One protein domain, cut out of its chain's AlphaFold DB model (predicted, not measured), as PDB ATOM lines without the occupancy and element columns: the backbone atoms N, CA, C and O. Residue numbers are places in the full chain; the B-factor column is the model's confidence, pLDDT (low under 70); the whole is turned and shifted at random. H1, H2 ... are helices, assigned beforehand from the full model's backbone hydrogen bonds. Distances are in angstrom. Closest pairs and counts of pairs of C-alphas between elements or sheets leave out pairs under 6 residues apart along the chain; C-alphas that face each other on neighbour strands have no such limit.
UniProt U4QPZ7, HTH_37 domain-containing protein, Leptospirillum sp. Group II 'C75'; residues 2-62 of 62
ATOM      1  N   GLU A   2      40.668  22.836  26.992       37.09
ATOM      2  CA  GLU A   2      41.570  23.262  25.916       37.09
ATOM      3  C   GLU A   2      40.880  24.339  25.086       37.09
ATOM      4  O   GLU A   2      39.832  24.115  24.480       37.09
ATOM      5  N   SER A   3      41.446  25.544  25.144       39.41
ATOM      6  CA  SER A   3      40.982  26.697  24.387       39.41
ATOM      7  C   SER A   3      41.282  26.472  22.908       39.41
ATOM      8  O   SER A   3      42.415  26.615  22.447       39.41
ATOM      9  N   ASN A   4      40.250  26.067  22.174       41.97
ATOM     10  CA  ASN A   4      40.306  25.796  20.749       41.97
ATOM     11  C   ASN A   4      40.237  27.124  19.979       41.97
ATOM     12  O   ASN A   4      39.193  27.516  19.456       41.97
ATOM     13  N   TYR A   5      41.348  27.863  19.950       38.81
ATOM     14  CA  TYR A   5      41.482  28.995  19.041       38.81
ATOM     15  C   TYR A   5      41.542  28.446  17.618       38.81
ATOM     16  O   TYR A   5      42.534  27.836  17.217       38.81
ATOM     17  N   LEU A   6      40.464  28.656  16.861       39.91
ATOM     18  CA  LEU A   6      40.367  28.349  15.438       39.91
ATOM     19  C   LEU A   6      41.567  28.956  14.698       39.91
ATOM     20  O   LEU A   6      41.584  30.139  14.349       39.91
ATOM     21  N   ARG A   7      42.594  28.139  14.453       43.59
ATOM     22  CA  ARG A   7      43.729  28.506  13.616       43.59
ATOM     23  C   ARG A   7      43.214  28.579  12.188       43.59
ATOM     24  O   ARG A   7      43.107  27.561  11.510       43.59
ATOM     25  N   ILE A   8      42.893  29.784  11.728       46.59
ATOM     26  CA  ILE A   8      42.592  30.054  10.321       46.59
ATOM     27  C   ILE A   8      43.901  29.917   9.531       46.59
ATOM     28  O   ILE A   8      44.511  30.891   9.103       46.59
ATOM     29  N   SER A   9      44.381  28.688   9.348       42.59
ATOM     30  CA  SER A   9      45.367  28.375   8.321       42.59
ATOM     31  C   SER A   9      44.609  28.124   7.024       42.59
ATOM     32  O   SER A   9      44.488  26.987   6.566       42.59
ATOM     33  N   SER A  10      44.066  29.191   6.429       46.75
ATOM     34  CA  SER A  10      43.746  29.160   5.005       46.75
ATOM     35  C   SER A  10      45.032  28.767   4.282       46.75
ATOM     36  O   SER A  10      46.055  29.425   4.460       46.75
ATOM     37  N   ARG A  11      44.988  27.660   3.542       53.38
ATOM     38  CA  ARG A  11      46.109  26.883   2.981       53.38
ATOM     39  C   ARG A  11      46.958  27.604   1.913       53.38
ATOM     40  O   ARG A  11      47.507  26.960   1.032       53.38
ATOM     41  N   SER A  12      47.054  28.928   1.974       58.44
ATOM     42  CA  SER A  12      47.896  29.768   1.128       58.44
ATOM     43  C   SER A  12      48.817  30.594   2.015       58.44
ATOM     44  O   SER A  12      48.342  31.337   2.877       58.44
ATOM     45  N   SER A  13      50.126  30.500   1.794       80.19
ATOM     46  CA  SER A  13      51.090  31.394   2.445       80.19
ATOM     47  C   SER A  13      50.715  32.860   2.180       80.19
ATOM     48  O   SER A  13      50.110  33.172   1.154       80.19
ATOM     49  N   GLN A  14      51.094  33.804   3.053       69.31
ATOM     50  CA  GLN A  14      50.836  35.234   2.793       69.31
ATOM     51  C   GLN A  14      51.358  35.675   1.412       69.31
ATOM     52  O   GLN A  14      50.738  36.501   0.749       69.31
ATOM     53  N   ARG A  15      52.467  35.085   0.939       79.44
ATOM     54  CA  ARG A  15      52.993  35.318  -0.415       79.44
ATOM     55  C   ARG A  15      52.015  34.886  -1.506       79.44
ATOM     56  O   ARG A  15      51.871  35.586  -2.500       79.44
ATOM     57  N   GLU A  16      51.333  33.762  -1.333       80.38
ATOM     58  CA  GLU A  16      50.307  33.292  -2.269       80.38
ATOM     59  C   GLU A  16      49.013  34.095  -2.164       80.38
ATOM     60  O   GLU A  16      48.427  34.442  -3.186       80.38
ATOM     61  N   ALA A  17      48.603  34.465  -0.949       80.00
ATOM     62  CA  ALA A  17      47.450  35.332  -0.732       80.00
ATOM     63  C   ALA A  17      47.628  36.712  -1.391       80.00
ATOM     64  O   ALA A  17      46.648  37.301  -1.839       80.00
ATOM     65  N   ALA A  18      48.867  37.201  -1.512       83.31
ATOM     66  CA  ALA A  18      49.180  38.477  -2.151       83.31
ATOM     67  C   ALA A  18      48.987  38.451  -3.683       83.31
ATOM     68  O   ALA A  18      48.734  39.492  -4.295       83.31
ATOM     69  N   LYS A  19      49.014  37.257  -4.299       83.38
ATOM     70  CA  LYS A  19      48.824  37.077  -5.748       83.38
ATOM     71  C   LYS A  19      47.405  37.434  -6.196       83.38
ATOM     72  O   LYS A  19      47.254  38.085  -7.220       83.38
ATOM     73  N   LYS A  20      46.379  37.070  -5.416       80.19
ATOM     74  CA  LYS A  20      44.958  37.314  -5.749       80.19
ATOM     75  C   LYS A  20      44.626  38.807  -5.955       80.19
ATOM     76  O   LYS A  20      44.119  39.159  -7.013       80.19
ATOM     77  N   PRO A  21      44.956  39.717  -5.018       78.44
ATOM     78  CA  PRO A  21      44.815  41.158  -5.237       78.44
ATOM     79  C   PRO A  21      45.942  41.759  -6.106       78.44
ATOM     80  O   PRO A  21      45.868  42.935  -6.484       78.44
ATOM     81  N   GLY A  22      46.981  40.984  -6.442       83.25
ATOM     82  CA  GLY A  22      48.126  41.416  -7.246       83.25
ATOM     83  C   GLY A  22      48.975  42.481  -6.552       83.25
ATOM     84  O   GLY A  22      49.304  43.491  -7.171       83.25
ATOM     85  N   ILE A  23      49.267  42.297  -5.261       84.88
ATOM     86  CA  ILE A  23      50.090  43.222  -4.463       84.88
ATOM     87  C   ILE A  23      51.327  42.504  -3.898       84.88
ATOM     88  O   ILE A  23      51.295  41.287  -3.728       84.88
ATOM     89  N   PRO A  24      52.411  43.220  -3.556       86.31
ATOM     90  CA  PRO A  24      53.559  42.626  -2.871       86.31
ATOM     91  C   PRO A  24      53.207  42.114  -1.462       86.31
ATOM     92  O   PRO A  24      52.387  42.712  -0.764       86.31
ATOM     93  N   GLN A  25      53.874  41.056  -0.986       84.50
ATOM     94  CA  GLN A  25      53.620  40.487   0.348       84.50
ATOM     95  C   GLN A  25      53.848  41.469   1.521       84.50
ATOM     96  O   GLN A  25      53.007  41.463   2.422       84.50
ATOM     97  N   PRO A  26      54.862  42.364   1.525       87.06
ATOM     98  CA  PRO A  26      54.979  43.397   2.562       87.06
ATOM     99  C   PRO A  26      53.739  44.295   2.631       87.06
ATOM    100  O   PRO A  26      53.222  44.581   3.708       87.06
ATOM    101  N   ARG A  27      53.183  44.637   1.462       83.31
ATOM    102  CA  ARG A  27      51.970  45.447   1.342       83.31
ATOM    103  C   ARG A  27      50.738  44.700   1.850       83.31
ATOM    104  O   ARG A  27      49.888  45.293   2.503       83.31
ATOM    105  N   LEU A  28      50.639  43.396   1.595       84.56
ATOM    106  CA  LEU A  28      49.592  42.575   2.205       84.56
ATOM    107  C   LEU A  28      49.727  42.539   3.737       84.56
ATOM    108  O   LEU A  28      48.719  42.625   4.433       84.56
ATOM    109  N   ASN A  29      50.951  42.458   4.263       85.69
ATOM    110  CA  ASN A  29      51.196  42.389   5.702       85.69
ATOM    111  C   ASN A  29      50.782  43.683   6.422       85.69
ATOM    112  O   ASN A  29      50.096  43.614   7.435       85.69
ATOM    113  N   ASP A  30      51.090  44.856   5.858       84.81
ATOM    114  CA  ASP A  30      50.629  46.143   6.404       84.81
ATOM    115  C   ASP A  30      49.098  46.218   6.507       84.81
ATOM    116  O   ASP A  30      48.551  46.742   7.479       84.81
ATOM    117  N   ARG A  31      48.387  45.652   5.524       80.88
ATOM    118  CA  ARG A  31      46.922  45.579   5.534       80.88
ATOM    119  C   ARG A  31      46.401  44.634   6.621       80.88
ATOM    120  O   ARG A  31      45.444  44.989   7.303       80.88
ATOM    121  N   LEU A  32      47.017  43.462   6.787       81.25
ATOM    122  CA  LEU A  32      46.655  42.489   7.828       81.25
ATOM    123  C   LEU A  32      46.974  42.996   9.242       81.25
ATOM    124  O   LEU A  32      46.256  42.676  10.180       81.25
ATOM    125  N   GLN A  33      48.001  43.835   9.383       84.75
ATOM    126  CA  GLN A  33      48.361  44.521  10.628       84.75
ATOM    127  C   GLN A  33      47.470  45.737  10.933       84.75
ATOM    128  O   GLN A  33      47.732  46.466  11.886       84.75
ATOM    129  N   GLY A  34      46.441  46.005  10.121       80.50
ATOM    130  CA  GLY A  34      45.517  47.112  10.355       80.50
ATOM    131  C   GLY A  34      46.097  48.500  10.060       80.50
ATOM    132  O   GLY A  34      45.482  49.498  10.429       80.50
ATOM    133  N   LYS A  35      47.232  48.610   9.347       83.38
ATOM    134  CA  LYS A  35      47.842  49.898   8.952       83.38
ATOM    135  C   LYS A  35      47.087  50.567   7.797       83.38
ATOM    136  O   LYS A  35      47.664  50.932   6.771       83.38
ATOM    137  N   LEU A  36      45.777  50.742   7.953       73.56
ATOM    138  CA  LEU A  36      44.867  51.269   6.932       73.56
ATOM    139  C   LEU A  36      45.236  52.688   6.476       73.56
ATOM    140  O   LEU A  36      44.974  53.033   5.327       73.56
ATOM    141  N   GLN A  37      45.914  53.457   7.333       74.44
ATOM    142  CA  GLN A  37      46.389  54.820   7.050       74.44
ATOM    143  C   GLN A  37      47.381  54.868   5.881       74.44
ATOM    144  O   GLN A  37      47.464  55.853   5.159       74.44
ATOM    145  N   THR A  38      48.112  53.773   5.653       81.00
ATOM    146  CA  THR A  38      49.063  53.678   4.539       81.00
ATOM    147  C   THR A  38      48.382  53.394   3.196       81.00
ATOM    148  O   THR A  38      49.067  53.279   2.180       81.00
ATOM    149  N   PHE A  39      47.049  53.256   3.158       78.44
ATOM    150  CA  PHE A  39      46.272  52.973   1.954       78.44
ATOM    151  C   PHE A  39      45.185  54.024   1.722       78.44
ATOM    152  O   PHE A  39      44.254  54.174   2.520       78.44
ATOM    153  N   SER A  40      45.209  54.650   0.542       83.62
ATOM    154  CA  SER A  40      44.062  55.428   0.069       83.62
ATOM    155  C   SER A  40      42.803  54.554  -0.005       83.62
ATOM    156  O   SER A  40      42.883  53.331  -0.183       83.62
ATOM    157  N   LEU A  41      41.623  55.168   0.123       81.06
ATOM    158  CA  LEU A  41      40.345  54.465  -0.037       81.06
ATOM    159  C   LEU A  41      40.284  53.747  -1.395       81.06
ATOM    160  O   LEU A  41      39.961  52.564  -1.455       81.06
ATOM    161  N   VAL A  42      40.729  54.424  -2.459       79.75
ATOM    162  CA  VAL A  42      40.832  53.871  -3.818       79.75
ATOM    163  C   VAL A  42      41.686  52.602  -3.852       79.75
ATOM    164  O   VAL A  42      41.275  51.593  -4.423       79.75
ATOM    165  N   ALA A  43      42.855  52.605  -3.200       81.25
ATOM    166  CA  ALA A  43      43.710  51.423  -3.135       81.25
ATOM    167  C   ALA A  43      43.018  50.263  -2.405       81.25
ATOM    168  O   ALA A  43      43.149  49.108  -2.808       81.25
ATOM    169  N   ARG A  44      42.246  50.557  -1.351       80.31
ATOM    170  CA  ARG A  44      41.490  49.545  -0.603       80.31
ATOM    171  C   ARG A  44      40.378  48.925  -1.443       80.31
ATOM    172  O   ARG A  44      40.325  47.699  -1.525       80.31
ATOM    173  N   VAL A  45      39.562  49.744  -2.101       82.81
ATOM    174  CA  VAL A  45      38.472  49.284  -2.979       82.81
ATOM    175  C   VAL A  45      39.028  48.459  -4.146       82.81
ATOM    176  O   VAL A  45      38.525  47.373  -4.435       82.81
ATOM    177  N   LYS A  46      40.141  48.888  -4.756       80.75
ATOM    178  CA  LYS A  46      40.803  48.154  -5.851       80.75
ATOM    179  C   LYS A  46      41.367  46.791  -5.426       80.75
ATOM    180  O   LYS A  46      41.405  45.868  -6.230       80.75
ATOM    181  N   MET A  47      41.823  46.642  -4.181       78.62
ATOM    182  CA  MET A  47      42.299  45.349  -3.668       78.62
ATOM    183  C   MET A  47      41.148  44.392  -3.341       78.62
ATOM    184  O   MET A  47      41.273  43.200  -3.596       78.62
ATOM    185  N   ILE A  48      40.051  44.906  -2.778       80.69
ATOM    186  CA  ILE A  48      38.880  44.109  -2.382       80.69
ATOM    187  C   ILE A  48      38.106  43.619  -3.617       80.69
ATOM    188  O   ILE A  48      37.781  42.437  -3.707       80.69
ATOM    189  N   SER A  49      37.896  44.492  -4.605       77.44
ATOM    190  CA  SER A  49      37.209  44.157  -5.865       77.44
ATOM    191  C   SER A  49      37.878  43.015  -6.636       77.44
ATOM    192  O   SER A  49      37.197  42.145  -7.169       77.44
ATOM    193  N   LYS A  50      39.215  42.940  -6.629       78.19
ATOM    194  CA  LYS A  50      39.974  41.841  -7.259       78.19
ATOM    195  C   LYS A  50      39.769  40.469  -6.607       78.19
ATOM    196  O   LYS A  50      40.132  39.460  -7.196       78.19
ATOM    197  N   VAL A  51      39.218  40.424  -5.396       80.25
ATOM    198  CA  VAL A  51      38.902  39.177  -4.679       80.25
ATOM    199  C   VAL A  51      37.443  38.752  -4.930       80.25
ATOM    200  O   VAL A  51      36.991  37.759  -4.373       80.25
ATOM    201  N   GLY A  52      36.715  39.457  -5.806       71.25
ATOM    202  CA  GLY A  52      35.320  39.151  -6.142       71.25
ATOM    203  C   GLY A  52      34.315  39.672  -5.113       71.25
ATOM    204  O   GLY A  52      33.199  39.171  -5.037       71.25
ATOM    205  N   ILE A  53      34.707  40.655  -4.299       75.88
ATOM    206  CA  ILE A  53      33.852  41.246  -3.268       75.88
ATOM    207  C   ILE A  53      33.191  42.506  -3.836       75.88
ATOM    208  O   ILE A  53      33.880  43.420  -4.296       75.88
ATOM    209  N   HIS A  54      31.859  42.553  -3.779       73.25
ATOM    210  CA  HIS A  54      31.075  43.742  -4.098       73.25
ATOM    211  C   HIS A  54      31.238  44.786  -2.983       73.25
ATOM    212  O   HIS A  54      31.174  44.443  -1.802       73.25
ATOM    213  N   VAL A  55      31.484  46.045  -3.348       72.44
ATOM    214  CA  VAL A  55      31.683  47.145  -2.395       72.44
ATOM    215  C   VAL A  55      30.708  48.258  -2.740       72.44
ATOM    216  O   VAL A  55      30.813  48.830  -3.822       72.44
ATOM    217  N   ASP A  56      29.816  48.572  -1.805       75.88
ATOM    218  CA  ASP A  56      28.939  49.739  -1.883       75.88
ATOM    219  C   ASP A  56      29.569  50.913  -1.114       75.88
ATOM    220  O   ASP A  56      30.154  50.722  -0.041       75.88
ATOM    221  N   VAL A  57      29.530  52.114  -1.692       80.38
ATOM    222  CA  VAL A  57      30.155  53.317  -1.128       80.38
ATOM    223  C   VAL A  57      29.165  54.470  -1.193       80.38
ATOM    224  O   VAL A  57      28.913  55.023  -2.262       80.38
ATOM    225  N   HIS A  58      28.690  54.899  -0.025       80.69
ATOM    226  CA  HIS A  58      27.885  56.105   0.123       80.69
ATOM    227  C   HIS A  58      28.748  57.258   0.634       80.69
ATOM    228  O   HIS A  58      29.393  57.152   1.678       80.69
ATOM    229  N   VAL A  59      28.752  58.370  -0.101       80.38
ATOM    230  CA  VAL A  59      29.367  59.628   0.334       80.38
ATOM    231  C   VAL A  59      28.245  60.584   0.705       80.38
ATOM    232  O   VAL A  59      27.402  60.899  -0.131       80.38
ATOM    233  N   ILE A  60      28.240  61.035   1.956       80.25
ATOM    234  CA  ILE A  60      27.327  62.072   2.432       80.25
ATOM    235  C   ILE A  60      28.146  63.354   2.519       80.25
ATOM    236  O   ILE A  60      29.163  63.397   3.212       80.25
ATOM    237  N   VAL A  61      27.731  64.367   1.772       70.19
ATOM    238  CA  VAL A  61      28.283  65.720   1.858       70.19
ATOM    239  C   VAL A  61      27.389  66.550   2.775       70.19
ATOM    240  O   VAL A  61      26.170  66.379   2.750       70.19
ATOM    241  N   ALA A  62      28.015  67.369   3.620       66.06
ATOM    242  CA  ALA A  62      27.338  68.310   4.511       66.06
ATOM    243  C   ALA A  62      26.954  69.592   3.768       66.06
ATOM    244  O   ALA A  62      27.727  69.985   2.861       66.06
TER     245      ALA A  62
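This is residues 2 to 62 of the 62 residues of the protein "HTH_37 domain-containing protein" of Leptospirillum sp. Group II 'C75' (UniProt U4QPZ7). This model has little regular structure: three short helices form a loose, open string, H3 apart from the touching pair H1 and H2, between two long tails. Residues 2 to 12 stick out at one end, while residues 50 to 62 fold back past H3 and run on beyond it. The 61 printed residues hold H1, H2 and H3 in that order and no named strand; the class is all helix, with 21 residues in named elements. The whole is loose, radius of gyration of the C-alphas 14.7 A, and elongated, spanning 52 by 29 by 23 A.

Find C-alpha 41 at (40.345, 54.465, -0.037); from there H3 runs 12.2 A to C-alpha 49 at (37.209, 44.157, -5.865). H2 is residues 25 to 32, 10.4 A long, and H1 residues 14 to 17, 4.9 A.

H3 is apart from H2 and from H1. Look at Arg 15 and Gln 25 for the closest C-alphas of H1 and H2, which touch, 5.3 A apart. In H2 and H3 every O i to N i+4 pair is within hydrogen-bond range; H1 is too short for one.

The C-alphas of Glu 2 and Ala 62, the farthest apart, are 51.9 A apart. The printed part has no cut, and both links are short. Residues 2 to 12, 14 and 62 have pLDDT under 70.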